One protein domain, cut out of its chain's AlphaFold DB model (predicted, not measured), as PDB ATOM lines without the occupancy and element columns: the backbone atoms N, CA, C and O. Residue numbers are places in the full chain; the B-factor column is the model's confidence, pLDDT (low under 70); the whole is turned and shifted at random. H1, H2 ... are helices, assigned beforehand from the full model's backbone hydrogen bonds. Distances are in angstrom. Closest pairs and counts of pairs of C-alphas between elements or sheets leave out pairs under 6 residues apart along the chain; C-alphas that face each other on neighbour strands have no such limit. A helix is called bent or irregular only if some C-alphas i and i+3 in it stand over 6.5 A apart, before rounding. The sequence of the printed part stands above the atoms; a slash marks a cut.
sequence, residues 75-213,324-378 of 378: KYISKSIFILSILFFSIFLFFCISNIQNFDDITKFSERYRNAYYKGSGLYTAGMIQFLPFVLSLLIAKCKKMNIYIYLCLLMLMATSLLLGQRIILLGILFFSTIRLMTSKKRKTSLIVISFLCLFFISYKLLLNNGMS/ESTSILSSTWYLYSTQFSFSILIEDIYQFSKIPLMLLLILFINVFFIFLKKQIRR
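Overview. This is residues 75 to 213 and 324 to 378 of the 378 residues of an uncharacterized protein of Providencia alcalifaciens (UniProt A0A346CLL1). Five long helices, H1, H3, H4, H5 and H6, stand in an up-and-down bundle, each running against the one before it in the chain, with H3 at the core and H6 at the margin, packed on H5 alone. The short H2 crosses one end, at the end of H4, and a hairpin of H7 and H8 crosses H3 on one side of the bundle. The printed part has 194 residues with eight named helices, H1 to H8 in chain order, and no named strand; the class is all helix. It is compact, with a radius of gyration of the C-alphas of 17.1 A, and spans 51 by 36 by 33 A.

Arrangement. H1, residues 75 to 99, touches H3, residues 122 to 142, with residues 85 to 95 alone, closest at the C-alphas of Phe 92 and Tyr 124, 5.2 A apart, at a shallow tilt of 27 degrees, opposite ways. H2, residues 103 to 114, touches residues 163 to 164 of H4, residues 148 to 164, about perpendicular at 86 degrees, closest at the C-alphas of Ser 110 and Leu 164, 4.5 A. H3 is the hub, touching five helices. H3 and H4 form a hairpin, closest at the C-alphas of Met 128 and Leu 157, 6.5 A. H5, residues 167 to 183, touches H3 at a shallow tilt of 6 degrees, the same way, closest at the C-alphas of Ser 137 and Ile 173, 5.0 A. H5 and H6, residues 187 to 208, form a hairpin, closest at the C-alphas of Leu 181 and Ser 190, 5.1 A; H3 and H6 are apart. H7, residues 328 to 346, and H8, residues 349 to 376, form a hairpin, closest at the C-alphas of Leu 329 and Asn 366, 6.0 A. H8 touches H3 with residues 361 to 365 alone, closest at the C-alphas of Phe 131 and Leu 361, 6.8 A. In H1, H4, H6 and H7 every O i to N i+4 pair is within hydrogen-bond range; in H2 6 of 8, H3 12 of 17, H5 10 of 13 and H8 19 of 24 are.

Along the chain. H1 begins at C-alpha 75, (-20.894, -15.904, 9.821), and is 35.8 A long; H6 is 31.6 A. H8, 40.3 A, has a kink of 52 degrees near residue 356 and ends at C-alpha 376, (-20.367, -19.420, -0.935). H5 has a kink of 30 degrees near residue 174. H3, H5 and H8 are irregular, with C-alphas 124 and 127 7.3 A, 169 and 172 7.2 A, and 353 and 356 7.3 A apart; H2 is only just irregular, with C-alphas 104 and 107 6.8 A apart.

Size, cuts and confidence. The two C-alphas farthest apart are those of Ser 213 and Arg 378, 59.5 A. Residues 214 to 323 are not printed, and C-alphas 213 and 324 are 49.2 A apart across this cut. Of the links printed whole, H2 to H3 is short and the others are tight. The mean pLDDT of the printed part is 83.6, and 21 residues are under 70, among them residues 202 to 213.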
ATOM      1  N   LYS A  75     -22.196 -16.438   9.398       86.25
ATOM      2  CA  LYS A  75     -20.894 -15.904   9.821       86.25
ATOM      3  C   LYS A  75     -20.167 -15.275   8.640       86.25
ATOM      4  O   LYS A  75     -19.691 -14.148   8.778       86.25
ATOM      5  N   TYR A  76     -20.121 -15.963   7.499       87.94
ATOM      6  CA  TYR A  76     -19.534 -15.421   6.273       87.94
ATOM      7  C   TYR A  76     -20.241 -14.131   5.851       87.94
ATOM      8  O   TYR A  76     -19.590 -13.105   5.679       87.94
ATOM      9  N   ILE A  77     -21.577 -14.138   5.808       88.81
ATOM     10  CA  ILE A  77     -22.369 -12.959   5.433       88.81
ATOM     11  C   ILE A  77     -22.103 -11.774   6.363       88.81
ATOM     12  O   ILE A  77     -21.881 -10.659   5.896       88.81
ATOM     13  N   SER A  78     -22.068 -12.008   7.677       91.06
ATOM     14  CA  SER A  78     -21.795 -10.933   8.637       91.06
ATOM     15  C   SER A  78     -20.374 -10.382   8.501       91.06
ATOM     16  O   SER A  78     -20.173  -9.180   8.646       91.06
ATOM     17  N   LYS A  79     -19.391 -11.238   8.184       92.31
ATOM     18  CA  LYS A  79     -18.012 -10.816   7.903       92.31
ATOM     19  C   LYS A  79     -17.937  -9.966   6.631       92.31
ATOM     20  O   LYS A  79     -17.295  -8.922   6.649       92.31
ATOM     21  N   SER A  80     -18.609 -10.372   5.553       91.56
ATOM     22  CA  SER A  80     -18.665  -9.602   4.302       91.56
ATOM     23  C   SER A  80     -19.325  -8.238   4.501       91.56
ATOM     24  O   SER A  80     -18.821  -7.236   4.002       91.56
ATOM     25  N   ILE A  81     -20.414  -8.188   5.273       93.56
ATOM     26  CA  ILE A  81     -21.074  -6.930   5.633       93.56
ATOM     27  C   ILE A  81     -20.134  -6.057   6.457       93.56
ATOM     28  O   ILE A  81     -20.025  -4.879   6.164       93.56
ATOM     29  N   PHE A  82     -19.395  -6.616   7.417       95.44
ATOM     30  CA  PHE A  82     -18.417  -5.853   8.194       95.44
ATOM     31  C   PHE A  82     -17.297  -5.247   7.339       95.44
ATOM     32  O   PHE A  82     -16.970  -4.077   7.518       95.44
ATOM     33  N   ILE A  83     -16.751  -5.994   6.376       94.69
ATOM     34  CA  ILE A  83     -15.753  -5.458   5.435       94.69
ATOM     35  C   ILE A  83     -16.345  -4.290   4.637       94.69
ATOM     36  O   ILE A  83     -15.713  -3.243   4.507       94.69
ATOM     37  N   LEU A  84     -17.577  -4.440   4.147       94.00
ATOM     38  CA  LEU A  84     -18.269  -3.375   3.427       94.00
ATOM     39  C   LEU A  84     -18.561  -2.161   4.329       94.00
ATOM     40  O   LEU A  84     -18.409  -1.024   3.890       94.00
ATOM     41  N   SER A  85     -18.908  -2.385   5.599       95.38
ATOM     42  CA  SER A  85     -19.085  -1.328   6.600       95.38
ATOM     43  C   SER A  85     -17.802  -0.540   6.820       95.38
ATOM     44  O   SER A  85     -17.873   0.678   6.909       95.38
ATOM     45  N   ILE A  86     -16.637  -1.198   6.875       96.88
ATOM     46  CA  ILE A  86     -15.340  -0.510   6.969       96.88
ATOM     47  C   ILE A  86     -15.151   0.424   5.777       96.88
ATOM     48  O   ILE A  86     -14.819   1.585   5.976       96.88
ATOM     49  N   LEU A  87     -15.418  -0.044   4.553       95.88
ATOM     50  CA  LEU A  87     -15.294   0.791   3.356       95.88
ATOM     51  C   LEU A  87     -16.218   2.014   3.417       95.88
ATOM     52  O   LEU A  87     -15.759   3.139   3.226       95.88
ATOM     53  N   PHE A  88     -17.501   1.816   3.737       96.19
ATOM     54  CA  PHE A  88     -18.443   2.929   3.870       96.19
ATOM     55  C   PHE A  88     -18.079   3.883   5.000       96.19
ATOM     56  O   PHE A  88     -18.214   5.093   4.841       96.19
ATOM     57  N   PHE A  89     -17.589   3.364   6.119       96.38
ATOM     58  CA  PHE A  89     -17.169   4.189   7.236       96.38
ATOM     59  C   PHE A  89     -15.913   4.992   6.918       96.38
ATOM     60  O   PHE A  89     -15.847   6.150   7.298       96.38
ATOM     61  N   SER A  90     -14.952   4.436   6.177       96.44
ATOM     62  CA  SER A  90     -13.775   5.181   5.722       96.44
ATOM     63  C   SER A  90     -14.157   6.334   4.791       96.44
ATOM     64  O   SER A  90     -13.659   7.443   4.963       96.44
ATOM     65  N   ILE A  91     -15.082   6.108   3.850       95.56
ATOM     66  CA  ILE A  91     -15.611   7.167   2.969       95.56
ATOM     67  C   ILE A  91     -16.346   8.236   3.793       95.56
ATOM     68  O   ILE A  91     -16.166   9.435   3.577       95.56
ATOM     69  N   PHE A  92     -17.146   7.807   4.766       95.94
ATOM     70  CA  PHE A  92     -17.846   8.698   5.684       95.94
ATOM     71  C   PHE A  92     -16.874   9.526   6.544       95.94
ATOM     72  O   PHE A  92     -17.047  10.736   6.673       95.94
ATOM     73  N   LEU A  93     -15.831   8.903   7.095       94.56
ATOM     74  CA  LEU A  93     -14.807   9.580   7.886       94.56
ATOM     75  C   LEU A  93     -14.018  10.578   7.050       94.56
ATOM     76  O   LEU A  93     -13.743  11.667   7.543       94.56
ATOM     77  N   PHE A  94     -13.701  10.248   5.796       94.31
ATOM     78  CA  PHE A  94     -13.087  11.197   4.871       94.31
ATOM     79  C   PHE A  94     -13.935  12.472   4.763       94.31
ATOM     80  O   PHE A  94     -13.422  13.566   4.976       94.31
ATOM     81  N   PHE A  95     -15.250  12.335   4.562       94.12
ATOM     82  CA  PHE A  95     -16.167  13.476   4.553       94.12
ATOM     83  C   PHE A  95     -16.179  14.249   5.881       94.12
ATOM     84  O   PHE A  95     -16.118  15.477   5.865       94.12
ATOM     85  N   CYS A  96     -16.229  13.564   7.026       91.44
ATOM     86  CA  CYS A  96     -16.194  14.224   8.333       91.44
ATOM     87  C   CYS A  96     -14.893  15.008   8.552       91.44
ATOM     88  O   CYS A  96     -14.950  16.178   8.911       91.44
ATOM     89  N   ILE A  97     -13.736  14.400   8.288       90.88
ATOM     90  CA  ILE A  97     -12.421  15.026   8.486       90.88
ATOM     91  C   ILE A  97     -12.249  16.242   7.567       90.88
ATOM     92  O   ILE A  97     -11.685  17.246   7.983       90.88
ATOM     93  N   SER A  98     -12.785  16.208   6.343       88.94
ATOM     94  CA  SER A  98     -12.744  17.370   5.443       88.94
ATOM     95  C   SER A  98     -13.611  18.553   5.901       88.94
ATOM     96  O   SER A  98     -13.442  19.651   5.379       88.94
ATOM     97  N   ASN A  99     -14.547  18.351   6.836       87.38
ATOM     98  CA  ASN A  99     -15.527  19.368   7.241       87.38
ATOM     99  C   ASN A  99     -15.484  19.734   8.736       87.38
ATOM    100  O   ASN A  99     -16.122  20.711   9.128       87.38
ATOM    101  N   ILE A 100     -14.758  18.974   9.560       87.88
ATOM    102  CA  ILE A 100     -14.594  19.193  11.001       87.88
ATOM    103  C   ILE A 100     -13.140  19.590  11.238       87.88
ATOM    104  O   ILE A 100     -12.242  18.762  11.114       87.88
ATOM    105  N   GLN A 101     -12.913  20.862  11.568       80.94
ATOM    106  CA  GLN A 101     -11.568  21.386  11.817       80.94
ATOM    107  C   GLN A 101     -11.109  21.093  13.250       80.94
ATOM    108  O   GLN A 101      -9.971  20.684  13.448       80.94
ATOM    109  N   ASN A 102     -12.008  21.233  14.232       79.81
ATOM    110  CA  ASN A 102     -11.743  20.973  15.649       79.81
ATOM    111  C   ASN A 102     -12.866  20.147  16.295       79.81
ATOM    112  O   ASN A 102     -13.987  20.094  15.789       79.81
ATOM    113  N   PHE A 103     -12.587  19.530  17.449       69.31
ATOM    114  CA  PHE A 103     -13.572  18.724  18.187       69.31
ATOM    115  C   PHE A 103     -14.814  19.538  18.598       69.31
ATOM    116  O   PHE A 103     -15.937  19.038  18.527       69.31
ATOM    117  N   ASP A 104     -14.629  20.819  18.922       69.06
ATOM    118  CA  ASP A 104     -15.719  21.736  19.281       69.06
ATOM    119  C   ASP A 104     -16.658  22.050  18.103       69.06
ATOM    120  O   ASP A 104     -17.809  22.439  18.304       69.06
ATOM    121  N   ASP A 105     -16.211  21.827  16.863       73.56
ATOM    122  CA  ASP A 105     -17.025  22.045  15.667       73.56
ATOM    123  C   ASP A 105     -17.920  20.846  15.319       73.56
ATOM    124  O   ASP A 105     -18.733  20.947  14.400       73.56
ATOM    125  N   ILE A 106     -17.842  19.725  16.050       76.44
ATOM    126  CA  ILE A 106     -18.687  18.541  15.802       76.44
ATOM    127  C   ILE A 106     -20.177  18.883  15.938       76.44
ATOM    128  O   ILE A 106     -20.996  18.436  15.131       76.44
ATOM    129  N   THR A 107     -20.549  19.701  16.925       72.56
ATOM    130  CA  THR A 107     -21.943  20.126  17.144       72.56
ATOM    131  C   THR A 107     -22.444  20.997  15.990       72.56
ATOM    132  O   THR A 107     -23.504  20.714  15.427       72.56
ATOM    133  N   LYS A 108     -21.637  21.975  15.557       73.44
ATOM    134  CA  LYS A 108     -21.922  22.832  14.395       73.44
ATOM    135  C   LYS A 108     -21.991  22.035  13.095       73.44
ATOM    136  O   LYS A 108     -22.865  22.281  12.269       73.44
ATOM    137  N   PHE A 109     -21.092  21.073  12.900       81.38
ATOM    138  CA  PHE A 109     -21.101  20.173  11.748       81.38
ATOM    139  C   PHE A 109     -22.388  19.345  11.710       81.38
ATOM    140  O   PHE A 109     -23.070  19.313  10.686       81.38
ATOM    141  N   SER A 110     -22.757  18.726  12.834       79.38
ATOM    142  CA  SER A 110     -23.996  17.961  12.975       79.38
ATOM    143  C   SER A 110     -25.226  18.820  12.658       79.38
ATOM    144  O   SER A 110     -26.133  18.376  11.954       79.38
ATOM    145  N   GLU A 111     -25.282  20.052  13.160       68.88
ATOM    146  CA  GLU A 111     -26.372  20.989  12.877       68.88
ATOM    147  C   GLU A 111     -26.433  21.370  11.390       68.88
ATOM    148  O   GLU A 111     -27.469  21.197  10.746       68.88
ATOM    149  N   ARG A 112     -25.304  21.788  10.806       75.62
ATOM    150  CA  ARG A 112     -25.192  22.112   9.375       75.62
ATOM    151  C   ARG A 112     -25.589  20.935   8.489       75.62
ATOM    152  O   ARG A 112     -26.290  21.119   7.496       75.62
ATOM    153  N   TYR A 113     -25.187  19.718   8.853       80.88
ATOM    154  CA  TYR A 113     -25.565  18.508   8.131       80.88
ATOM    155  C   TYR A 113     -27.070  18.250   8.183       80.88
ATOM    156  O   TYR A 113     -27.686  17.985   7.150       80.88
ATOM    157  N   ARG A 114     -27.685  18.368   9.366       71.62
ATOM    158  CA  ARG A 114     -29.138  18.218   9.536       71.62
ATOM    159  C   ARG A 114     -29.934  19.252   8.743       71.62
ATOM    160  O   ARG A 114     -31.005  18.912   8.254       71.62
ATOM    161  N   ASN A 115     -29.379  20.447   8.569       65.31
ATOM    162  CA  ASN A 115     -29.979  21.535   7.799       65.31
ATOM    163  C   ASN A 115     -29.572  21.514   6.310       65.31
ATOM    164  O   ASN A 115     -29.684  22.528   5.627       65.31
ATOM    165  N   ALA A 116     -29.073  20.378   5.804       71.12
ATOM    166  CA  ALA A 116     -28.713  20.164   4.399       71.12
ATOM    167  C   ALA A 116     -27.680  21.156   3.818       71.12
ATOM    168  O   ALA A 116     -27.588  21.327   2.603       71.12
ATOM    169  N   TYR A 117     -26.843  21.762   4.668       76.75
ATOM    170  CA  TYR A 117     -25.804  22.709   4.247       76.75
ATOM    171  C   TYR A 117     -24.780  22.067   3.291       76.75
ATOM    172  O   TYR A 117     -24.335  22.680   2.321       76.75
ATOM    173  N   TYR A 118     -24.427  20.800   3.529       82.88
ATOM    174  CA  TYR A 118     -23.446  20.064   2.730       82.88
ATOM    175  C   TYR A 118     -24.098  19.406   1.507       82.88
ATOM    176  O   TYR A 118     -24.436  18.216   1.524       82.88
ATOM    177  N   LYS A 119     -24.269  20.169   0.422       79.62
ATOM    178  CA  LYS A 119     -24.774  19.645  -0.860       79.62
ATOM    179  C   LYS A 119     -23.885  18.504  -1.377       79.62
ATOM    180  O   LYS A 119     -22.664  18.575  -1.305       79.62
ATOM    181  N   GLY A 120     -24.497  17.426  -1.870       82.00
ATOM    182  CA  GLY A 120     -23.778  16.247  -2.382       82.00
ATOM    183  C   GLY A 120     -23.200  15.301  -1.313       82.00
ATOM    184  O   GLY A 120     -22.731  14.217  -1.658       82.00
ATOM    185  N   SER A 121     -23.306  15.637  -0.020       85.31
ATOM    186  CA  SER A 121     -22.836  14.789   1.095       85.31
ATOM    187  C   SER A 121     -23.417  13.370   1.096       85.31
ATOM    188  O   SER A 121     -22.774  12.442   1.583       85.31
ATOM    189  N   GLY A 122     -24.591  13.174   0.484       83.25
ATOM    190  CA  GLY A 122     -25.238  11.869   0.355       83.25
ATOM    191  C   GLY A 122     -24.356  10.794  -0.287       83.25
ATOM    192  O   GLY A 122     -24.439   9.641   0.124       83.25
ATOM    193  N   LEU A 123     -23.458  11.150  -1.215       85.75
ATOM    194  CA  LEU A 123     -22.519  10.193  -1.820       85.75
ATOM    195  C   LEU A 123     -21.563   9.581  -0.788       85.75
ATOM    196  O   LEU A 123     -21.226   8.403  -0.875       85.75
ATOM    197  N   TYR A 124     -21.165  10.369   0.211       91.12
ATOM    198  CA  TYR A 124     -20.225   9.951   1.247       91.12
ATOM    199  C   TYR A 124     -20.918   9.279   2.428       91.12
ATOM    200  O   TYR A 124     -20.319   8.464   3.129       91.12
ATOM    201  N   THR A 125     -22.186   9.617   2.667       91.56
ATOM    202  CA  THR A 125     -22.895   9.187   3.870       91.56
ATOM    203  C   THR A 125     -23.931   8.087   3.635       91.56
ATOM    204  O   THR A 125     -24.280   7.388   4.586       91.56
ATOM    205  N   ALA A 126     -24.419   7.869   2.407       89.56
ATOM    206  CA  ALA A 126     -25.510   6.923   2.128       89.56
ATOM    207  C   ALA A 126     -25.207   5.484   2.577       89.56
ATOM    208  O   ALA A 126     -26.091   4.801   3.100       89.56
ATOM    209  N   GLY A 127     -23.954   5.035   2.444       91.69
ATOM    210  CA  GLY A 127     -23.531   3.708   2.897       91.69
ATOM    211  C   GLY A 127     -23.774   3.485   4.395       91.69
ATOM    212  O   GLY A 127     -24.311   2.450   4.795       91.69
ATOM    213  N   MET A 128     -23.459   4.487   5.221       94.25
ATOM    214  CA  MET A 128     -23.632   4.412   6.674       94.25
ATOM    215  C   MET A 128     -25.032   4.828   7.145       94.25
ATOM    216  O   MET A 128     -25.511   4.292   8.135       94.25
ATOM    217  N   ILE A 129     -25.709   5.752   6.458       90.88
ATOM    218  CA  ILE A 129     -27.019   6.285   6.885       90.88
ATOM    219  C   ILE A 129     -28.194   5.443   6.379       90.88
ATOM    220  O   ILE A 129     -29.252   5.432   7.003       90.88
ATOM    221  N   GLN A 130     -28.046   4.754   5.247       89.44
ATOM    222  CA  GLN A 130     -29.159   4.060   4.592       89.44
ATOM    223  C   GLN A 130     -28.884   2.569   4.452       89.44
ATOM    224  O   GLN A 130     -29.658   1.751   4.951       89.44
ATOM    225  N   PHE A 131     -27.759   2.203   3.832       92.00
ATOM    226  CA  PHE A 131     -27.462   0.800   3.558       92.00
ATOM    227  C   PHE A 131     -27.213  -0.005   4.830       92.00
ATOM    228  O   PHE A 131     -27.915  -0.988   5.089       92.00
ATOM    229  N   LEU A 132     -26.236   0.407   5.641       94.12
ATOM    230  CA  LEU A 132     -25.843  -0.359   6.817       94.12
ATOM    231  C   LEU A 132     -26.993  -0.540   7.831       94.12
ATOM    232  O   LEU A 132     -27.216  -1.674   8.257       94.12
ATOM    233  N   PRO A 133     -27.782   0.492   8.184       93.31
ATOM    234  CA  PRO A 133     -28.903   0.349   9.113       93.31
ATOM    235  C   PRO A 133     -29.982  -0.599   8.615       93.31
ATOM    236  O   PRO A 133     -30.532  -1.385   9.394       93.31
ATOM    237  N   PHE A 134     -30.279  -0.551   7.316       92.75
ATOM    238  CA  PHE A 134     -31.274  -1.419   6.705       92.75
ATOM    239  C   PHE A 134     -30.813  -2.879   6.726       92.75
ATOM    240  O   PHE A 134     -31.543  -3.763   7.180       92.75
ATOM    241  N   VAL A 135     -29.570  -3.140   6.310       92.94
ATOM    242  CA  VAL A 135     -28.989  -4.487   6.332       92.94
ATOM    243  C   VAL A 135     -28.882  -5.018   7.764       92.94
ATOM    244  O   VAL A 135     -29.238  -6.169   8.016       92.94
ATOM    245  N   LEU A 136     -28.472  -4.190   8.730       93.69
ATOM    246  CA  LEU A 136     -28.447  -4.576  10.143       93.69
ATOM    247  C   LEU A 136     -29.845  -4.899  10.671       93.69
ATOM    248  O   LEU A 136     -30.011  -5.906  11.357       93.69
ATOM    249  N   SER A 137     -30.860  -4.114  10.309       93.88
ATOM    250  CA  SER A 137     -32.257  -4.397  10.662       93.88
ATOM    251  C   SER A 137     -32.714  -5.753  10.111       93.88
ATOM    252  O   SER A 137     -33.329  -6.537  10.837       93.88
ATOM    253  N   LEU A 138     -32.341  -6.081   8.866       92.50
ATOM    254  CA  LEU A 138     -32.615  -7.386   8.259       92.50
ATOM    255  C   LEU A 138     -31.937  -8.526   9.028       92.50
ATOM    256  O   LEU A 138     -32.589  -9.518   9.359       92.50
ATOM    257  N   LEU A 139     -30.644  -8.388   9.337       90.81
ATOM    258  CA  LEU A 139     -29.889  -9.391  10.094       90.81
ATOM    259  C   LEU A 139     -30.466  -9.584  11.503       90.81
ATOM    260  O   LEU A 139     -30.628 -10.716  11.956       90.81
ATOM    261  N   ILE A 140     -30.842  -8.502  12.187       90.50
ATOM    262  CA  ILE A 140     -31.467  -8.564  13.514       90.50
ATOM    263  C   ILE A 140     -32.818  -9.282  13.445       90.50
ATOM    264  O   ILE A 140     -33.121 -10.084  14.332       90.50
ATOM    265  N   ALA A 141     -33.607  -9.042  12.396       89.69
ATOM    266  CA  ALA A 141     -34.904  -9.684  12.215       89.69
ATOM    267  C   ALA A 141     -34.795 -11.171  11.829       89.69
ATOM    268  O   ALA A 141     -35.632 -11.970  12.256       89.69
ATOM    269  N   LYS A 142     -33.793 -11.554  11.021       87.81
ATOM    270  CA  LYS A 142     -33.733 -12.871  10.360       87.81
ATOM    271  C   LYS A 142     -32.646 -13.825  10.850       87.81
ATOM    272  O   LYS A 142     -32.868 -15.032  10.777       87.81
ATOM    273  N   CYS A 143     -31.509 -13.350  11.355       85.56
ATOM    274  CA  CYS A 143     -30.435 -14.238  11.816       85.56
ATOM    275  C   CYS A 143     -30.765 -14.862  13.170       85.56
ATOM    276  O   CYS A 143     -31.215 -14.176  14.092       85.56
ATOM    277  N   LYS A 144     -30.441 -16.142  13.355       79.06
ATOM    278  CA  LYS A 144     -30.646 -16.846  14.633       79.06
ATOM    279  C   LYS A 144     -29.736 -16.339  15.734       79.06
ATOM    280  O   LYS A 144     -30.161 -16.221  16.888       79.06
ATOM    281  N   LYS A 145     -28.479 -16.045  15.401       80.75
ATOM    282  CA  LYS A 145     -27.465 -15.601  16.362       80.75
ATOM    283  C   LYS A 145     -26.824 -14.301  15.889       80.75
ATOM    284  O   LYS A 145     -26.557 -14.114  14.711       80.75
ATOM    285  N   MET A 146     -26.568 -13.418  16.845       84.25
ATOM    286  CA  MET A 146     -25.813 -12.190  16.622       84.25
ATOM    287  C   MET A 146     -24.340 -12.497  16.886       84.25
ATOM    288  O   MET A 146     -23.993 -12.889  18.002       84.25
ATOM    289  N   ASN A 147     -23.494 -12.384  15.866       88.31
ATOM    290  CA  ASN A 147     -22.051 -12.602  15.987       88.31
ATOM    291  C   ASN A 147     -21.299 -11.276  16.191       88.31
ATOM    292  O   ASN A 147     -21.880 -10.200  16.061       88.31
ATOM    293  N   ILE A 148     -20.000 -11.369  16.501       89.75
ATOM    294  CA  ILE A 148     -19.144 -10.212  16.801       89.75
ATOM    295  C   ILE A 148     -19.153  -9.148  15.693       89.75
ATOM    296  O   ILE A 148     -19.213  -7.960  15.990       89.75
ATOM    297  N   TYR A 149     -19.190  -9.561  14.421       94.12
ATOM    298  CA  TYR A 149     -19.176  -8.647  13.275       94.12
ATOM    299  C   TYR A 149     -20.399  -7.729  13.237       94.12
ATOM    300  O   TYR A 149     -20.274  -6.556  12.893       94.12
ATOM    301  N   ILE A 150     -21.570  -8.229  13.644       91.56
ATOM    302  CA  ILE A 150     -22.787  -7.413  13.717       91.56
ATOM    303  C   ILE A 150     -22.649  -6.332  14.799       91.56
ATOM    304  O   ILE A 150     -23.044  -5.192  14.568       91.56
ATOM    305  N   TYR A 151     -22.038  -6.645  15.948       90.56
ATOM    306  CA  TYR A 151     -21.783  -5.647  16.997       90.56
ATOM    307  C   TYR A 151     -20.760  -4.596  16.573       90.56
ATOM    308  O   TYR A 151     -20.955  -3.419  16.854       90.56
ATOM    309  N   LEU A 152     -19.708  -4.996  15.853       93.38
ATOM    310  CA  LEU A 152     -18.740  -4.044  15.305       93.38
ATOM    311  C   LEU A 152     -19.409  -3.085  14.312       93.38
ATOM    312  O   LEU A 152     -19.208  -1.878  14.400       93.38
ATOM    313  N   CYS A 153     -20.282  -3.589  13.434       95.12
ATOM    314  CA  CYS A 153     -21.073  -2.738  12.541       95.12
ATOM    315  C   CYS A 153     -21.994  -1.775  13.310       95.12
ATOM    316  O   CYS A 153     -22.121  -0.615  12.925       95.12
ATOM    317  N   LEU A 154     -22.624  -2.237  14.398       92.00
ATOM    318  CA  LEU A 154     -23.451  -1.386  15.263       92.00
ATOM    319  C   LEU A 154     -22.633  -0.263  15.911       92.00
ATOM    320  O   LEU A 154     -23.093   0.874  15.923       92.00
ATOM    321  N   LEU A 155     -21.420  -0.550  16.394       90.81
ATOM    322  CA  LEU A 155     -20.526   0.465  16.961       90.81
ATOM    323  C   LEU A 155     -20.169   1.545  15.937       90.81
ATOM    324  O   LEU A 155     -20.266   2.733  16.240       90.81
ATOM    325  N   MET A 156     -19.821   1.146  14.711       94.38
ATOM    326  CA  MET A 156     -19.535   2.088  13.622       94.38
ATOM    327  C   MET A 156     -20.757   2.948  13.297       94.38
ATOM    328  O   MET A 156     -20.639   4.156  13.107       94.38
ATOM    329  N   LEU A 157     -21.947   2.344  13.295       93.00
ATOM    330  CA  LEU A 157     -23.179   3.072  13.040       93.00
ATOM    331  C   LEU A 157     -23.522   4.070  14.153       93.00
ATOM    332  O   LEU A 157     -24.004   5.166  13.873       93.00
ATOM    333  N   MET A 158     -23.253   3.719  15.408       88.62
ATOM    334  CA  MET A 158     -23.414   4.636  16.536       88.62
ATOM    335  C   MET A 158     -22.425   5.800  16.450       88.62
ATOM    336  O   MET A 158     -22.832   6.943  16.636       88.62
ATOM    337  N   ALA A 159     -21.169   5.547  16.068       88.88
ATOM    338  CA  ALA A 159     -20.204   6.614  15.803       88.88
ATOM    339  C   ALA A 159     -20.690   7.559  14.687       88.88
ATOM    340  O   ALA A 159     -20.687   8.776  14.867       88.88
ATOM    341  N   THR A 160     -21.202   7.019  13.573       91.62
ATOM    342  CA  THR A 160     -21.827   7.824  12.510       91.62
ATOM    343  C   THR A 160     -23.018   8.632  13.025       91.62
ATOM    344  O   THR A 160     -23.112   9.828  12.756       91.62
ATOM    345  N   SER A 161     -23.928   8.005  13.777       88.56
ATOM    346  CA  SER A 161     -25.101   8.682  14.337       88.56
ATOM    347  C   SER A 161     -24.715   9.827  15.274       88.56
ATOM    348  O   SER A 161     -25.458  10.805  15.336       88.56
ATOM    349  N   LEU A 162     -23.604   9.702  16.006       83.62
ATOM    350  CA  LEU A 162     -23.100  10.733  16.911       83.62
ATOM    351  C   LEU A 162     -22.537  11.924  16.133       83.62
ATOM    352  O   LEU A 162     -22.910  13.058  16.410       83.62
ATOM    353  N   LEU A 163     -21.701  11.657  15.127       85.69
ATOM    354  CA  LEU A 163     -21.071  12.694  14.306       85.69
ATOM    355  C   LEU A 163     -22.086  13.495  13.480       85.69
ATOM    356  O   LEU A 163     -21.927  14.696  13.306       85.69
ATOM    357  N   LEU A 164     -23.139  12.843  12.980       84.12
ATOM    358  CA  LEU A 164     -24.175  13.493  12.164       84.12
ATOM    359  C   LEU A 164     -25.370  14.020  12.961       84.12
ATOM    360  O   LEU A 164     -26.220  14.727  12.420       84.12
ATOM    361  N   GLY A 165     -25.519  13.567  14.200       73.69
ATOM    362  CA  GLY A 165     -26.676  13.857  15.032       73.69
ATOM    363  C   GLY A 165     -28.015  13.328  14.562       73.69
ATOM    364  O   GLY A 165     -29.070  13.840  14.943       73.69
ATOM    365  N   GLN A 166     -27.991  12.275  13.752       76.75
ATOM    366  CA  GLN A 166     -29.182  11.675  13.170       76.75
ATOM    367  C   GLN A 166     -29.541  10.362  13.863       76.75
ATOM    368  O   GLN A 166     -29.173   9.269  13.447       76.75
ATOM    369  N   ARG A 167     -30.342  10.481  14.919       76.25
ATOM    370  CA  ARG A 167     -30.834   9.354  15.730       76.25
ATOM    371  C   ARG A 167     -31.771   8.416  14.976       76.25
ATOM    372  O   ARG A 167     -31.847   7.233  15.297       76.25
ATOM    373  N   ILE A 168     -32.486   8.946  13.983       76.31
ATOM    374  CA  ILE A 168     -33.503   8.203  13.232       76.31
ATOM    375  C   ILE A 168     -32.922   6.981  12.510       76.31
ATOM    376  O   ILE A 168     -33.590   5.963  12.357       76.31
ATOM    377  N   ILE A 169     -31.635   7.045  12.166       82.06
ATOM    378  CA  ILE A 169     -30.871   5.973  11.524       82.06
ATOM    379  C   ILE A 169     -30.918   4.676  12.353       82.06
ATOM    380  O   ILE A 169     -30.942   3.572  11.812       82.06
ATOM    381  N   LEU A 170     -30.977   4.795  13.680       85.19
ATOM    382  CA  LEU A 170     -30.976   3.669  14.612       85.19
ATOM    383  C   LEU A 170     -32.386   3.134  14.923       85.19
ATOM    384  O   LEU A 170     -32.510   2.103  15.587       85.19
ATOM    385  N   LEU A 171     -33.452   3.792  14.452       83.12
ATOM    386  CA  LEU A 171     -34.831   3.461  14.823       83.12
ATOM    387  C   LEU A 171     -35.233   2.048  14.376       83.12
ATOM    388  O   LEU A 171     -35.775   1.280  15.169       83.12
ATOM    389  N   GLY A 172     -34.912   1.666  13.135       86.75
ATOM    390  CA  GLY A 172     -35.196   0.318  12.627       86.75
ATOM    391  C   GLY A 172     -34.477  -0.772  13.429       86.75
ATOM    392  O   GLY A 172     -35.065  -1.802  13.765       86.75
ATOM    393  N   ILE A 173     -33.228  -0.510  13.814       89.06
ATOM    394  CA  ILE A 173     -32.408  -1.411  14.632       89.06
ATOM    395  C   ILE A 173     -33.007  -1.564  16.027       89.06
ATOM    396  O   ILE A 173     -33.156  -2.694  16.496       89.06
ATOM    397  N   LEU A 174     -33.382  -0.460  16.680       86.56
ATOM    398  CA  LEU A 174     -34.073  -0.468  17.971       86.56
ATOM    399  C   LEU A 174     -35.371  -1.274  17.910       86.56
ATOM    400  O   LEU A 174     -35.615  -2.136  18.759       86.56
ATOM    401  N   PHE A 175     -36.187  -1.018  16.886       89.06
ATOM    402  CA  PHE A 175     -37.480  -1.659  16.694       89.06
ATOM    403  C   PHE A 175     -37.337  -3.186  16.593       89.06
ATOM    404  O   PHE A 175     -37.899  -3.925  17.406       89.06
ATOM    405  N   PHE A 176     -36.502  -3.685  15.674       90.50
ATOM    406  CA  PHE A 176     -36.302  -5.130  15.516       90.50
ATOM    407  C   PHE A 176     -35.529  -5.769  16.674       90.50
ATOM    408  O   PHE A 176     -35.784  -6.930  17.009       90.50
ATOM    409  N   SER A 177     -34.635  -5.028  17.335       87.19
ATOM    410  CA  SER A 177     -33.947  -5.509  18.540       87.19
ATOM    411  C   SER A 177     -34.916  -5.724  19.697       87.19
ATOM    412  O   SER A 177     -34.791  -6.716  20.415       87.19
ATOM    413  N   THR A 178     -35.919  -4.857  19.839       85.81
ATOM    414  CA  THR A 178     -36.939  -4.982  20.887       85.81
ATOM    415  C   THR A 178     -37.878  -6.155  20.621       85.81
ATOM    416  O   THR A 178     -38.115  -6.965  21.518       85.81
ATOM    417  N   ILE A 179     -38.319  -6.349  19.373       87.94
ATOM    418  CA  ILE A 179     -39.081  -7.553  18.993       87.94
ATOM    419  C   ILE A 179     -38.272  -8.820  19.302       87.94
ATOM    420  O   ILE A 179     -38.791  -9.796  19.855       87.94
ATOM    421  N   ARG A 180     -36.975  -8.814  18.981       85.31
ATOM    422  CA  ARG A 180     -36.079  -9.937  19.269       85.31
ATOM    423  C   ARG A 180     -35.901 -10.172  20.770       85.31
ATOM    424  O   ARG A 180     -35.926 -11.326  21.183       85.31
ATOM    425  N   LEU A 181     -35.755  -9.125  21.586       82.94
ATOM    426  CA  LEU A 181     -35.665  -9.231  23.049       82.94
ATOM    427  C   LEU A 181     -36.888  -9.949  23.629       82.94
ATOM    428  O   LEU A 181     -36.742 -10.882  24.417       82.94
ATOM    429  N   MET A 182     -38.081  -9.546  23.196       82.25
ATOM    430  CA  MET A 182     -39.337 -10.077  23.721       82.25
ATOM    431  C   MET A 182     -39.590 -11.533  23.303       82.25
ATOM    432  O   MET A 182     -40.256 -12.279  24.021       82.25
ATOM    433  N   THR A 183     -39.022 -11.966  22.172       80.06
ATOM    434  CA  THR A 183     -39.295 -13.285  21.570       80.06
ATOM    435  C   THR A 183     -38.146 -14.294  21.676       80.06
ATOM    436  O   THR A 183     -38.353 -15.487  21.460       80.06
ATOM    437  N   SER A 184     -36.932 -13.863  22.023       73.31
ATOM    438  CA  SER A 184     -35.747 -14.727  22.095       73.31
ATOM    439  C   SER A 184     -35.600 -15.408  23.458       73.31
ATOM    440  O   SER A 184     -35.759 -14.781  24.503       73.31
ATOM    441  N   LYS A 185     -35.156 -16.675  23.461       65.69
ATOM    442  CA  LYS A 185     -34.694 -17.365  24.684       65.69
ATOM    443  C   LYS A 185     -33.412 -16.735  25.263       65.69
ATOM    444  O   LYS A 185     -33.147 -16.854  26.452       65.69
ATOM    445  N   LYS A 186     -32.619 -16.023  24.447       67.44
ATOM    446  CA  LYS A 186     -31.368 -15.345  24.847       67.44
ATOM    447  C   LYS A 186     -31.586 -13.861  25.171       67.44
ATOM    448  O   LYS A 186     -30.952 -12.994  24.571       67.44
ATOM    449  N   ARG A 187     -32.483 -13.568  26.117       70.38
ATOM    450  CA  ARG A 187     -32.890 -12.193  26.477       70.38
ATOM    451  C   ARG A 187     -31.724 -11.295  26.909       70.38
ATOM    452  O   ARG A 187     -31.692 -10.132  26.526       70.38
ATOM    453  N   LYS A 188     -30.734 -11.846  27.628       71.88
ATOM    454  CA  LYS A 188     -29.577 -11.094  28.160       71.88
ATOM    455  C   LYS A 188     -28.819 -10.316  27.077       71.88
ATOM    456  O   LYS A 188     -28.527  -9.144  27.254       71.88
ATOM    457  N   THR A 189     -28.545 -10.942  25.933       68.94
ATOM    458  CA  THR A 189     -27.771 -10.314  24.854       68.94
ATOM    459  C   THR A 189     -28.534  -9.172  24.181       68.94
ATOM    460  O   THR A 189     -27.966  -8.116  23.930       68.94
ATOM    461  N   SER A 190     -29.831  -9.354  23.924       70.94
ATOM    462  CA  SER A 190     -30.675  -8.283  23.388       70.94
ATOM    463  C   SER A 190     -30.846  -7.133  24.385       70.94
ATOM    464  O   SER A 190     -30.913  -5.985  23.962       70.94
ATOM    465  N   LEU A 191     -30.853  -7.422  25.691       77.56
ATOM    466  CA  LEU A 191     -30.943  -6.403  26.737       77.56
ATOM    467  C   LEU A 191     -29.693  -5.524  26.759       77.56
ATOM    468  O   LEU A 191     -29.823  -4.311  26.828       77.56
ATOM    469  N   ILE A 192     -28.504  -6.115  26.603       77.69
ATOM    470  CA  ILE A 192     -27.247  -5.362  26.480       77.69
ATOM    471  C   ILE A 192     -27.303  -4.407  25.281       77.69
ATOM    472  O   ILE A 192     -26.980  -3.234  25.429       77.69
ATOM    473  N   VAL A 193     -27.766  -4.876  24.113       74.75
ATOM    474  CA  VAL A 193     -27.882  -4.026  22.909       74.75
ATOM    475  C   VAL A 193     -28.854  -2.871  23.128       74.75
ATOM    476  O   VAL A 193     -28.514  -1.731  22.829       74.75
ATOM    477  N   ILE A 194     -30.049  -3.145  23.663       78.88
ATOM    478  CA  ILE A 194     -31.048  -2.101  23.929       78.88
ATOM    479  C   ILE A 194     -30.523  -1.113  24.967       78.88
ATOM    480  O   ILE A 194     -30.590   0.087  24.740       78.88
ATOM    481  N   SER A 195     -29.946  -1.602  26.066       75.56
ATOM    482  CA  SER A 195     -29.402  -0.748  27.120       75.56
ATOM    483  C   SER A 195     -28.287   0.149  26.586       75.56
ATOM    484  O   SER A 195     -28.265   1.336  26.893       75.56
ATOM    485  N   PHE A 196     -27.403  -0.384  25.738       79.62
ATOM    486  CA  PHE A 196     -26.341   0.388  25.099       79.62
ATOM    487  C   PHE A 196     -26.893   1.458  24.144       79.62
ATOM    488  O   PHE A 196     -26.449   2.604  24.188       79.62
ATOM    489  N   LEU A 197     -27.909   1.127  23.337       77.38
ATOM    490  CA  LEU A 197     -28.583   2.097  22.468       77.38
ATOM    491  C   LEU A 197     -29.297   3.190  23.276       77.38
ATOM    492  O   LEU A 197     -29.157   4.367  22.961       77.38
ATOM    493  N   CYS A 198     -30.024   2.830  24.336       76.44
ATOM    494  CA  CYS A 198     -30.701   3.784  25.215       76.44
ATOM    495  C   CYS A 198     -29.708   4.732  25.900       76.44
ATOM    496  O   CYS A 198     -29.904   5.946  25.850       76.44
ATOM    497  N   LEU A 199     -28.622   4.197  26.471       76.31
ATOM    498  CA  LEU A 199     -27.552   5.001  27.068       76.31
ATOM    499  C   LEU A 199     -26.952   5.974  26.050       76.31
ATOM    500  O   LEU A 199     -26.754   7.141  26.371       76.31
ATOM    501  N   PHE A 200     -26.740   5.524  24.813       75.06
ATOM    502  CA  PHE A 200     -26.250   6.374  23.733       75.06
ATOM    503  C   PHE A 200     -27.229   7.491  23.343       75.06
ATOM    504  O   PHE A 200     -26.815   8.629  23.135       75.06
ATOM    505  N   PHE A 201     -28.537   7.223  23.266       71.19
ATOM    506  CA  PHE A 201     -29.515   8.279  22.975       71.19
ATOM    507  C   PHE A 201     -29.573   9.349  24.065       71.19
ATOM    508  O   PHE A 201     -29.762  10.529  23.743       71.19
ATOM    509  N   ILE A 202     -29.431   8.935  25.326       68.12
ATOM    510  CA  ILE A 202     -29.388   9.837  26.477       68.12
ATOM    511  C   ILE A 202     -28.098  10.655  26.433       68.12
ATOM    512  O   ILE A 202     -28.174  11.880  26.397       68.12
ATOM    513  N   SER A 203     -26.930  10.008  26.340       66.44
ATOM    514  CA  SER A 203     -25.633  10.699  26.326       66.44
ATOM    515  C   SER A 203     -25.516  11.684  25.167       66.44
ATOM    516  O   SER A 203     -25.089  12.818  25.355       66.44
ATOM    517  N   TYR A 204     -25.993  11.306  23.980       66.56
ATOM    518  CA  TYR A 204     -26.011  12.197  22.829       66.56
ATOM    519  C   TYR A 204     -26.982  13.376  23.009       66.56
ATOM    520  O   TYR A 204     -26.760  14.458  22.473       66.56
ATOM    521  N   LYS A 205     -28.083  13.205  23.760       66.06
ATOM    522  CA  LYS A 205     -28.980  14.329  24.085       66.06
ATOM    523  C   LYS A 205     -28.363  15.285  25.083       66.06
ATOM    524  O   LYS A 205     -28.484  16.483  24.879       66.06
ATOM    525  N   LEU A 206     -27.676  14.758  26.088       65.50
ATOM    526  CA  LEU A 206     -26.922  15.572  27.032       65.50
ATOM    527  C   LEU A 206     -25.837  16.375  26.303       65.50
ATOM    528  O   LEU A 206     -25.770  17.582  26.477       65.50
ATOM    529  N   LEU A 207     -25.097  15.748  25.382       66.12
ATOM    530  CA  LEU A 207     -24.064  16.424  24.587       66.12
ATOM    531  C   LEU A 207     -24.617  17.573  23.726       66.12
ATOM    532  O   LEU A 207     -23.990  18.624  23.641       66.12
ATOM    533  N   LEU A 208     -25.796  17.402  23.116       61.62
ATOM    534  CA  LEU A 208     -26.468  18.480  22.378       61.62
ATOM    535  C   LEU A 208     -27.028  19.586  23.288       61.62
ATOM    536  O   LEU A 208     -27.148  20.724  22.848       61.62
ATOM    537  N   ASN A 209     -27.363  19.256  24.536       62.47
ATOM    538  CA  ASN A 209     -27.964  20.169  25.507       62.47
ATOM    539  C   ASN A 209     -26.940  20.810  26.460       62.47
ATOM    540  O   ASN A 209     -27.348  21.473  27.407       62.47
ATOM    541  N   ASN A 210     -25.631  20.677  26.221       55.22
ATOM    542  CA  ASN A 210     -24.591  21.293  27.062       55.22
ATOM    543  C   ASN A 210     -24.680  22.837  27.147       55.22
ATOM    544  O   ASN A 210     -24.038  23.427  28.007       55.22
ATOM    545  N   GLY A 211     -25.491  23.492  26.306       48.66
ATOM    546  CA  GLY A 211     -25.849  24.913  26.432       48.66
ATOM    547  C   GLY A 211     -27.075  25.214  27.314       48.66
ATOM    548  O   GLY A 211     -27.478  26.367  27.389       48.66
ATOM    549  N   MET A 212     -27.697  24.208  27.945       51.38
ATOM    550  CA  MET A 212     -28.912  24.319  28.774       51.38
ATOM    551  C   MET A 212     -28.723  23.676  30.164       51.38
ATOM    552  O   MET A 212     -29.567  22.894  30.617       51.38
ATOM    553  N   SER A 213     -27.602  23.965  30.829       49.56
ATOM    554  CA  SER A 213     -27.206  23.363  32.117       49.56
ATOM    555  C   SER A 213     -28.210  23.554  33.264       49.56
ATOM    556  O   SER A 213     -28.161  22.783  34.217       49.56
ATOM    557  N   GLU A 324     -42.493 -14.700   7.757       89.50
ATOM    558  CA  GLU A 324     -42.844 -15.878   6.940       89.50
ATOM    559  C   GLU A 324     -42.009 -16.005   5.655       89.50
ATOM    560  O   GLU A 324     -42.031 -17.033   4.995       89.50
ATOM    561  N   SER A 325     -41.281 -14.972   5.241       89.50
ATOM    562  CA  SER A 325     -40.498 -15.052   4.009       89.50
ATOM    563  C   SER A 325     -39.263 -15.945   4.171       89.50
ATOM    564  O   SER A 325     -38.501 -15.790   5.131       89.50
ATOM    565  N   THR A 326     -39.020 -16.818   3.190       85.44
ATOM    566  CA  THR A 326     -37.790 -17.621   3.039       85.44
ATOM    567  C   THR A 326     -36.800 -17.017   2.040       85.44
ATOM    568  O   THR A 326     -35.649 -17.439   1.976       85.44
ATOM    569  N   SER A 327     -37.219 -16.013   1.265       86.50
ATOM    570  CA  SER A 327     -36.386 -15.338   0.269       86.50
ATOM    571  C   SER A 327     -35.789 -14.049   0.836       86.50
ATOM    572  O   SER A 327     -36.469 -13.296   1.541       86.50
ATOM    573  N   ILE A 328     -34.526 -13.758   0.505       87.25
ATOM    574  CA  ILE A 328     -33.878 -12.478   0.843       87.25
ATOM    575  C   ILE A 328     -34.615 -11.322   0.156       87.25
ATOM    576  O   ILE A 328     -34.907 -10.318   0.803       87.25
ATOM    577  N   LEU A 329     -35.003 -11.506  -1.109       88.00
ATOM    578  CA  LEU A 329     -35.738 -10.509  -1.889       88.00
ATOM    579  C   LEU A 329     -37.053 -10.144  -1.212       88.00
ATOM    580  O   LEU A 329     -37.280  -8.994  -0.860       88.00
ATOM    581  N   SER A 330     -37.898 -11.131  -0.942       90.25
ATOM    582  CA  SER A 330     -39.176 -10.867  -0.287       90.25
ATOM    583  C   SER A 330     -38.973 -10.302   1.126       90.25
ATOM    584  O   SER A 330     -39.679  -9.384   1.526       90.25
ATOM    585  N   SER A 331     -37.956 -10.763   1.864       91.56
ATOM    586  CA  SER A 331     -37.659 -10.223   3.199       91.56
ATOM    587  C   SER A 331     -37.218  -8.760   3.164       91.56
ATOM    588  O   SER A 331     -37.630  -7.999   4.027       91.56
ATOM    589  N   THR A 332     -36.411  -8.342   2.184       92.25
ATOM    590  CA  THR A 332     -35.999  -6.934   2.046       92.25
ATOM    591  C   THR A 332     -37.190  -6.042   1.712       92.25
ATOM    592  O   THR A 332     -37.379  -5.020   2.365       92.25
ATOM    593  N   TRP A 333     -38.062  -6.466   0.795       92.75
ATOM    594  CA  TRP A 333     -39.300  -5.747   0.481       92.75
ATOM    595  C   TRP A 333     -40.227  -5.586   1.685       92.75
ATOM    596  O   TRP A 333     -40.695  -4.485   1.973       92.75
ATOM    597  N   TYR A 334     -40.469  -6.666   2.427       94.38
ATOM    598  CA  TYR A 334     -41.333  -6.611   3.604       94.38
ATOM    599  C   TYR A 334     -40.701  -5.845   4.769       94.38
ATOM    600  O   TYR A 334     -41.416  -5.162   5.501       94.38
ATOM    601  N   LEU A 335     -39.373  -5.901   4.926       93.69
ATOM    602  CA  LEU A 335     -38.648  -5.076   5.893       93.69
ATOM    603  C   LEU A 335     -38.839  -3.593   5.580       93.69
ATOM    604  O   LEU A 335     -39.210  -2.831   6.470       93.69
ATOM    605  N   TYR A 336     -38.640  -3.215   4.316       92.31
ATOM    606  CA  TYR A 336     -38.851  -1.851   3.853       92.31
ATOM    607  C   TYR A 336     -40.285  -1.394   4.099       92.31
ATOM    608  O   TYR A 336     -40.491  -0.382   4.755       92.31
ATOM    609  N   SER A 337     -41.279  -2.168   3.657       92.94
ATOM    610  CA  SER A 337     -42.687  -1.816   3.852       92.94
ATOM    611  C   SER A 337     -43.053  -1.676   5.336       92.94
ATOM    612  O   SER A 337     -43.796  -0.766   5.701       92.94
ATOM    613  N   THR A 338     -42.483  -2.517   6.206       94.12
ATOM    614  CA  THR A 338     -42.663  -2.410   7.663       94.12
ATOM    615  C   THR A 338     -42.068  -1.107   8.202       94.12
ATOM    616  O   THR A 338     -42.755  -0.378   8.909       94.12
ATOM    617  N   GLN A 339     -40.812  -0.796   7.863       90.88
ATOM    618  CA  GLN A 339     -40.141   0.427   8.318       90.88
ATOM    619  C   GLN A 339     -40.813   1.687   7.769       90.88
ATOM    620  O   GLN A 339     -41.055   2.615   8.524       90.88
ATOM    621  N   PHE A 340     -41.169   1.694   6.487       90.50
ATOM    622  CA  PHE A 340     -41.854   2.797   5.821       90.50
ATOM    623  C   PHE A 340     -43.203   3.104   6.478       90.50
ATOM    624  O   PHE A 340     -43.452   4.242   6.867       90.50
ATOM    625  N   SER A 341     -44.037   2.077   6.676       92.50
ATOM    626  CA  SER A 341     -45.344   2.243   7.325       92.50
ATOM    627  C   SER A 341     -45.183   2.723   8.768       92.50
ATOM    628  O   SER A 341     -45.892   3.623   9.198       92.50
ATOM    629  N   PHE A 342     -44.209   2.174   9.503       91.12
ATOM    630  CA  PHE A 342     -43.899   2.611  10.863       91.12
ATOM    631  C   PHE A 342     -43.459   4.082  10.907       91.12
ATOM    632  O   PHE A 342     -44.031   4.859  11.664       91.12
ATOM    633  N   SER A 343     -42.502   4.487  10.066       87.38
ATOM    634  CA  SER A 343     -41.985   5.859  10.021       87.38
ATOM    635  C   SER A 343     -43.038   6.881   9.593       87.38
ATOM    636  O   SER A 343     -43.072   7.970  10.148       87.38
ATOM    637  N   ILE A 344     -43.921   6.556   8.648       89.00
ATOM    638  CA  ILE A 344     -44.991   7.478   8.229       89.00
ATOM    639  C   ILE A 344     -46.039   7.665   9.328       89.00
ATOM    640  O   ILE A 344     -46.578   8.760   9.486       89.00
ATOM    641  N   LEU A 345     -46.311   6.614  10.107       90.38
ATOM    642  CA  LEU A 345     -47.260   6.674  11.215       90.38
ATOM    643  C   LEU A 345     -46.753   7.523  12.390       90.38
ATOM    644  O   LEU A 345     -47.572   8.156  13.046       90.38
ATOM    645  N   ILE A 346     -45.445   7.540  12.668       86.12
ATOM    646  CA  ILE A 346     -44.908   8.153  13.902       86.12
ATOM    647  C   ILE A 346     -43.980   9.350  13.683       86.12
ATOM    648  O   ILE A 346     -43.728  10.092  14.626       86.12
ATOM    649  N   GLU A 347     -43.397   9.497  12.493       80.56
ATOM    650  CA  GLU A 347     -42.359  10.493  12.230       80.56
ATOM    651  C   GLU A 347     -42.835  11.526  11.213       80.56
ATOM    652  O   GLU A 347     -43.168  12.643  11.591       80.56
ATOM    653  N   ASP A 348     -42.823  11.199   9.922       79.44
ATOM    654  CA  ASP A 348     -42.963  12.220   8.888       79.44
ATOM    655  C   ASP A 348     -43.450  11.635   7.564       79.44
ATOM    656  O   ASP A 348     -42.973  10.594   7.101       79.44
ATOM    657  N   ILE A 349     -44.348  12.353   6.902       80.12
ATOM    658  CA  ILE A 349     -44.780  12.044   5.546       80.12
ATOM    659  C   ILE A 349     -43.665  12.211   4.506       80.12
ATOM    660  O   ILE A 349     -43.721  11.621   3.427       80.12
ATOM    661  N   TYR A 350     -42.580  12.920   4.843       77.88
ATOM    662  CA  TYR A 350     -41.395  13.033   3.983       77.88
ATOM    663  C   TYR A 350     -40.754  11.697   3.603       77.88
ATOM    664  O   TYR A 350     -39.995  11.621   2.641       77.88
ATOM    665  N   GLN A 351     -41.105  10.597   4.262       78.69
ATOM    666  CA  GLN A 351     -40.662   9.277   3.824       78.69
ATOM    667  C   GLN A 351     -41.156   8.905   2.410       78.69
ATOM    668  O   GLN A 351     -40.473   8.140   1.728       78.69
ATOM    669  N   PHE A 352     -42.260   9.482   1.910       77.06
ATOM    670  CA  PHE A 352     -42.721   9.259   0.529       77.06
ATOM    671  C   PHE A 352     -41.702   9.721  -0.523       77.06
ATOM    672  O   PHE A 352     -41.469   9.011  -1.503       77.06
ATOM    673  N   SER A 353     -41.029  10.856  -0.309       75.06
ATOM    674  CA  SER A 353     -40.024  11.365  -1.260       75.06
ATOM    675  C   SER A 353     -38.785  10.466  -1.342       75.06
ATOM    676  O   SER A 353     -38.051  10.492  -2.329       75.06
ATOM    677  N   LYS A 354     -38.568   9.612  -0.332       76.25
ATOM    678  CA  LYS A 354     -37.443   8.670  -0.264       76.25
ATOM    679  C   LYS A 354     -37.737   7.319  -0.919       76.25
ATOM    680  O   LYS A 354     -36.820   6.499  -1.000       76.25
ATOM    681  N   ILE A 355     -38.956   7.079  -1.418       83.19
ATOM    682  CA  ILE A 355     -39.324   5.809  -2.068       83.19
ATOM    683  C   ILE A 355     -38.358   5.445  -3.208       83.19
ATOM    684  O   ILE A 355     -37.845   4.325  -3.178       83.19
ATOM    685  N   PRO A 356     -38.026   6.331  -4.174       82.25
ATOM    686  CA  PRO A 356     -37.141   5.961  -5.284       82.25
ATOM    687  C   PRO A 356     -35.752   5.518  -4.815       82.25
ATOM    688  O   PRO A 356     -35.221   4.507  -5.275       82.25
ATOM    689  N   LEU A 357     -35.185   6.237  -3.843       80.69
ATOM    690  CA  LEU A 357     -33.883   5.913  -3.265       80.69
ATOM    691  C   LEU A 357     -33.912   4.566  -2.532       80.69
ATOM    692  O   LEU A 357     -32.971   3.780  -2.618       80.69
ATOM    693  N   MET A 358     -35.021   4.268  -1.861       82.06
ATOM    694  CA  MET A 358     -35.220   2.999  -1.169       82.06
ATOM    695  C   MET A 358     -35.410   1.825  -2.129       82.06
ATOM    696  O   MET A 358     -34.896   0.741  -1.864       82.06
ATOM    697  N   LEU A 359     -36.071   2.024  -3.271       86.00
ATOM    698  CA  LEU A 359     -36.151   1.012  -4.329       86.00
ATOM    699  C   LEU A 359     -34.761   0.660  -4.870       86.00
ATOM    700  O   LEU A 359     -34.426  -0.519  -5.003       86.00
ATOM    701  N   LEU A 360     -33.931   1.678  -5.114       86.62
ATOM    702  CA  LEU A 360     -32.545   1.493  -5.536       86.62
ATOM    703  C   LEU A 360     -31.737   0.752  -4.462       86.62
ATOM    704  O   LEU A 360     -30.999  -0.181  -4.779       86.62
ATOM    705  N   LEU A 361     -31.934   1.099  -3.187       87.25
ATOM    706  CA  LEU A 361     -31.302   0.414  -2.063       87.25
ATOM    707  C   LEU A 361     -31.705  -1.068  -1.985       87.25
ATOM    708  O   LEU A 361     -30.839  -1.930  -1.830       87.25
ATOM    709  N   ILE A 362     -32.997  -1.383  -2.122       87.94
ATOM    710  CA  ILE A 362     -33.497  -2.765  -2.145       87.94
ATOM    711  C   ILE A 362     -32.842  -3.534  -3.292       87.94
ATOM    712  O   ILE A 362     -32.364  -4.652  -3.087       87.94
ATOM    713  N   LEU A 363     -32.779  -2.949  -4.490       88.56
ATOM    714  CA  LEU A 363     -32.137  -3.576  -5.642       88.56
ATOM    715  C   LEU A 363     -30.652  -3.848  -5.370       88.56
ATOM    716  O   LEU A 363     -30.197  -4.979  -5.547       88.56
ATOM    717  N   PHE A 364     -29.923  -2.858  -4.852       88.06
ATOM    718  CA  PHE A 364     -28.509  -2.988  -4.502       88.06
ATOM    719  C   PHE A 364     -28.258  -4.100  -3.475       88.06
ATOM    720  O   PHE A 364     -27.400  -4.959  -3.682       88.06
ATOM    721  N   ILE A 365     -29.047  -4.145  -2.397       87.69
ATOM    722  CA  ILE A 365     -28.940  -5.180  -1.359       87.69
ATOM    723  C   ILE A 365     -29.187  -6.570  -1.944       87.69
ATOM    724  O   ILE A 365     -28.468  -7.519  -1.627       87.69
ATOM    725  N   ASN A 366     -30.187  -6.709  -2.810       86.94
ATOM    726  CA  ASN A 366     -30.500  -7.996  -3.416       86.94
ATOM    727  C   ASN A 366     -29.399  -8.472  -4.362       86.94
ATOM    728  O   ASN A 366     -28.994  -9.631  -4.274       86.94
ATOM    729  N   VAL A 367     -28.854  -7.584  -5.196       88.25
ATOM    730  CA  VAL A 367     -27.694  -7.892  -6.047       88.25
ATOM    731  C   VAL A 367     -26.493  -8.307  -5.194       88.25
ATOM    732  O   VAL A 367     -25.868  -9.333  -5.471       88.25
ATOM    733  N   PHE A 368     -26.216  -7.580  -4.108       88.25
ATOM    734  CA  PHE A 368     -25.143  -7.905  -3.169       88.25
ATOM    735  C   PHE A 368     -25.302  -9.311  -2.569       88.25
ATOM    736  O   PHE A 368     -24.368 -10.115  -2.598       88.25
ATOM    737  N   PHE A 369     -26.497  -9.667  -2.089       85.69
ATOM    738  CA  PHE A 369     -26.745 -11.000  -1.534       85.69
ATOM    739  C   PHE A 369     -26.704 -12.116  -2.583       85.69
ATOM    740  O   PHE A 369     -26.242 -13.219  -2.275       85.69
ATOM    741  N   ILE A 370     -27.146 -11.856  -3.816       85.94
ATOM    742  CA  ILE A 370     -27.012 -12.806  -4.931       85.94
ATOM    743  C   ILE A 370     -25.530 -13.080  -5.208       85.94
ATOM    744  O   ILE A 370     -25.134 -14.242  -5.335       85.94
ATOM    745  N   PHE A 371     -24.702 -12.033  -5.243       85.94
ATOM    746  CA  PHE A 371     -23.259 -12.162  -5.434       85.94
ATOM    747  C   PHE A 371     -22.606 -12.983  -4.314       85.94
ATOM    748  O   PHE A 371     -21.894 -13.948  -4.600       85.94
ATOM    749  N   LEU A 372     -22.909 -12.682  -3.045       84.88
ATOM    750  CA  LEU A 372     -22.396 -13.454  -1.907       84.88
ATOM    751  C   LEU A 372     -22.810 -14.927  -1.973       84.88
ATOM    752  O   LEU A 372     -21.989 -15.813  -1.748       84.88
ATOM    753  N   LYS A 373     -24.067 -15.212  -2.334       80.94
ATOM    754  CA  LYS A 373     -24.556 -16.590  -2.474       80.94
ATOM    755  C   LYS A 373     -23.796 -17.367  -3.553       80.94
ATOM    756  O   LYS A 373     -23.598 -18.569  -3.395       80.94
ATOM    757  N   LYS A 374     -23.374 -16.706  -4.637       79.94
ATOM    758  CA  LYS A 374     -22.553 -17.319  -5.692       79.94
ATOM    759  C   LYS A 374     -21.142 -17.649  -5.199       79.94
ATOM    760  O   LYS A 374     -20.621 -18.686  -5.588       79.94
ATOM    761  N   GLN A 375     -20.557 -16.807  -4.345       79.31
ATOM    762  CA  GLN A 375     -19.230 -17.040  -3.765       79.31
ATOM    763  C   GLN A 375     -19.224 -18.188  -2.753       79.31
ATOM    764  O   GLN A 375     -18.309 -18.987  -2.774       79.31
ATOM    765  N   ILE A 376     -20.265 -18.325  -1.924       76.56
ATOM    766  CA  ILE A 376     -20.367 -19.420  -0.935       76.56
ATOM    767  C   ILE A 376     -20.504 -20.803  -1.604       76.56
ATOM    768  O   ILE A 376     -20.211 -21.824  -0.994       76.56
ATOM    769  N   ARG A 377     -21.009 -20.853  -2.844       68.38
ATOM    770  CA  ARG A 377     -21.218 -22.102  -3.602       68.38
ATOM    771  C   ARG A 377     -20.002 -22.545  -4.421       68.38
ATOM    772  O   ARG A 377     -20.067 -23.624  -5.004       68.38
ATOM    773  N   ARG A 378     -18.980 -21.700  -4.537       56.97
ATOM    774  CA  ARG A 378     -17.690 -22.023  -5.157       56.97
ATOM    775  C   ARG A 378     -16.718 -22.405  -4.059       56.97
ATOM    776  O   ARG A 378     -15.905 -23.305  -4.332       56.97
TER     777      ARG A 378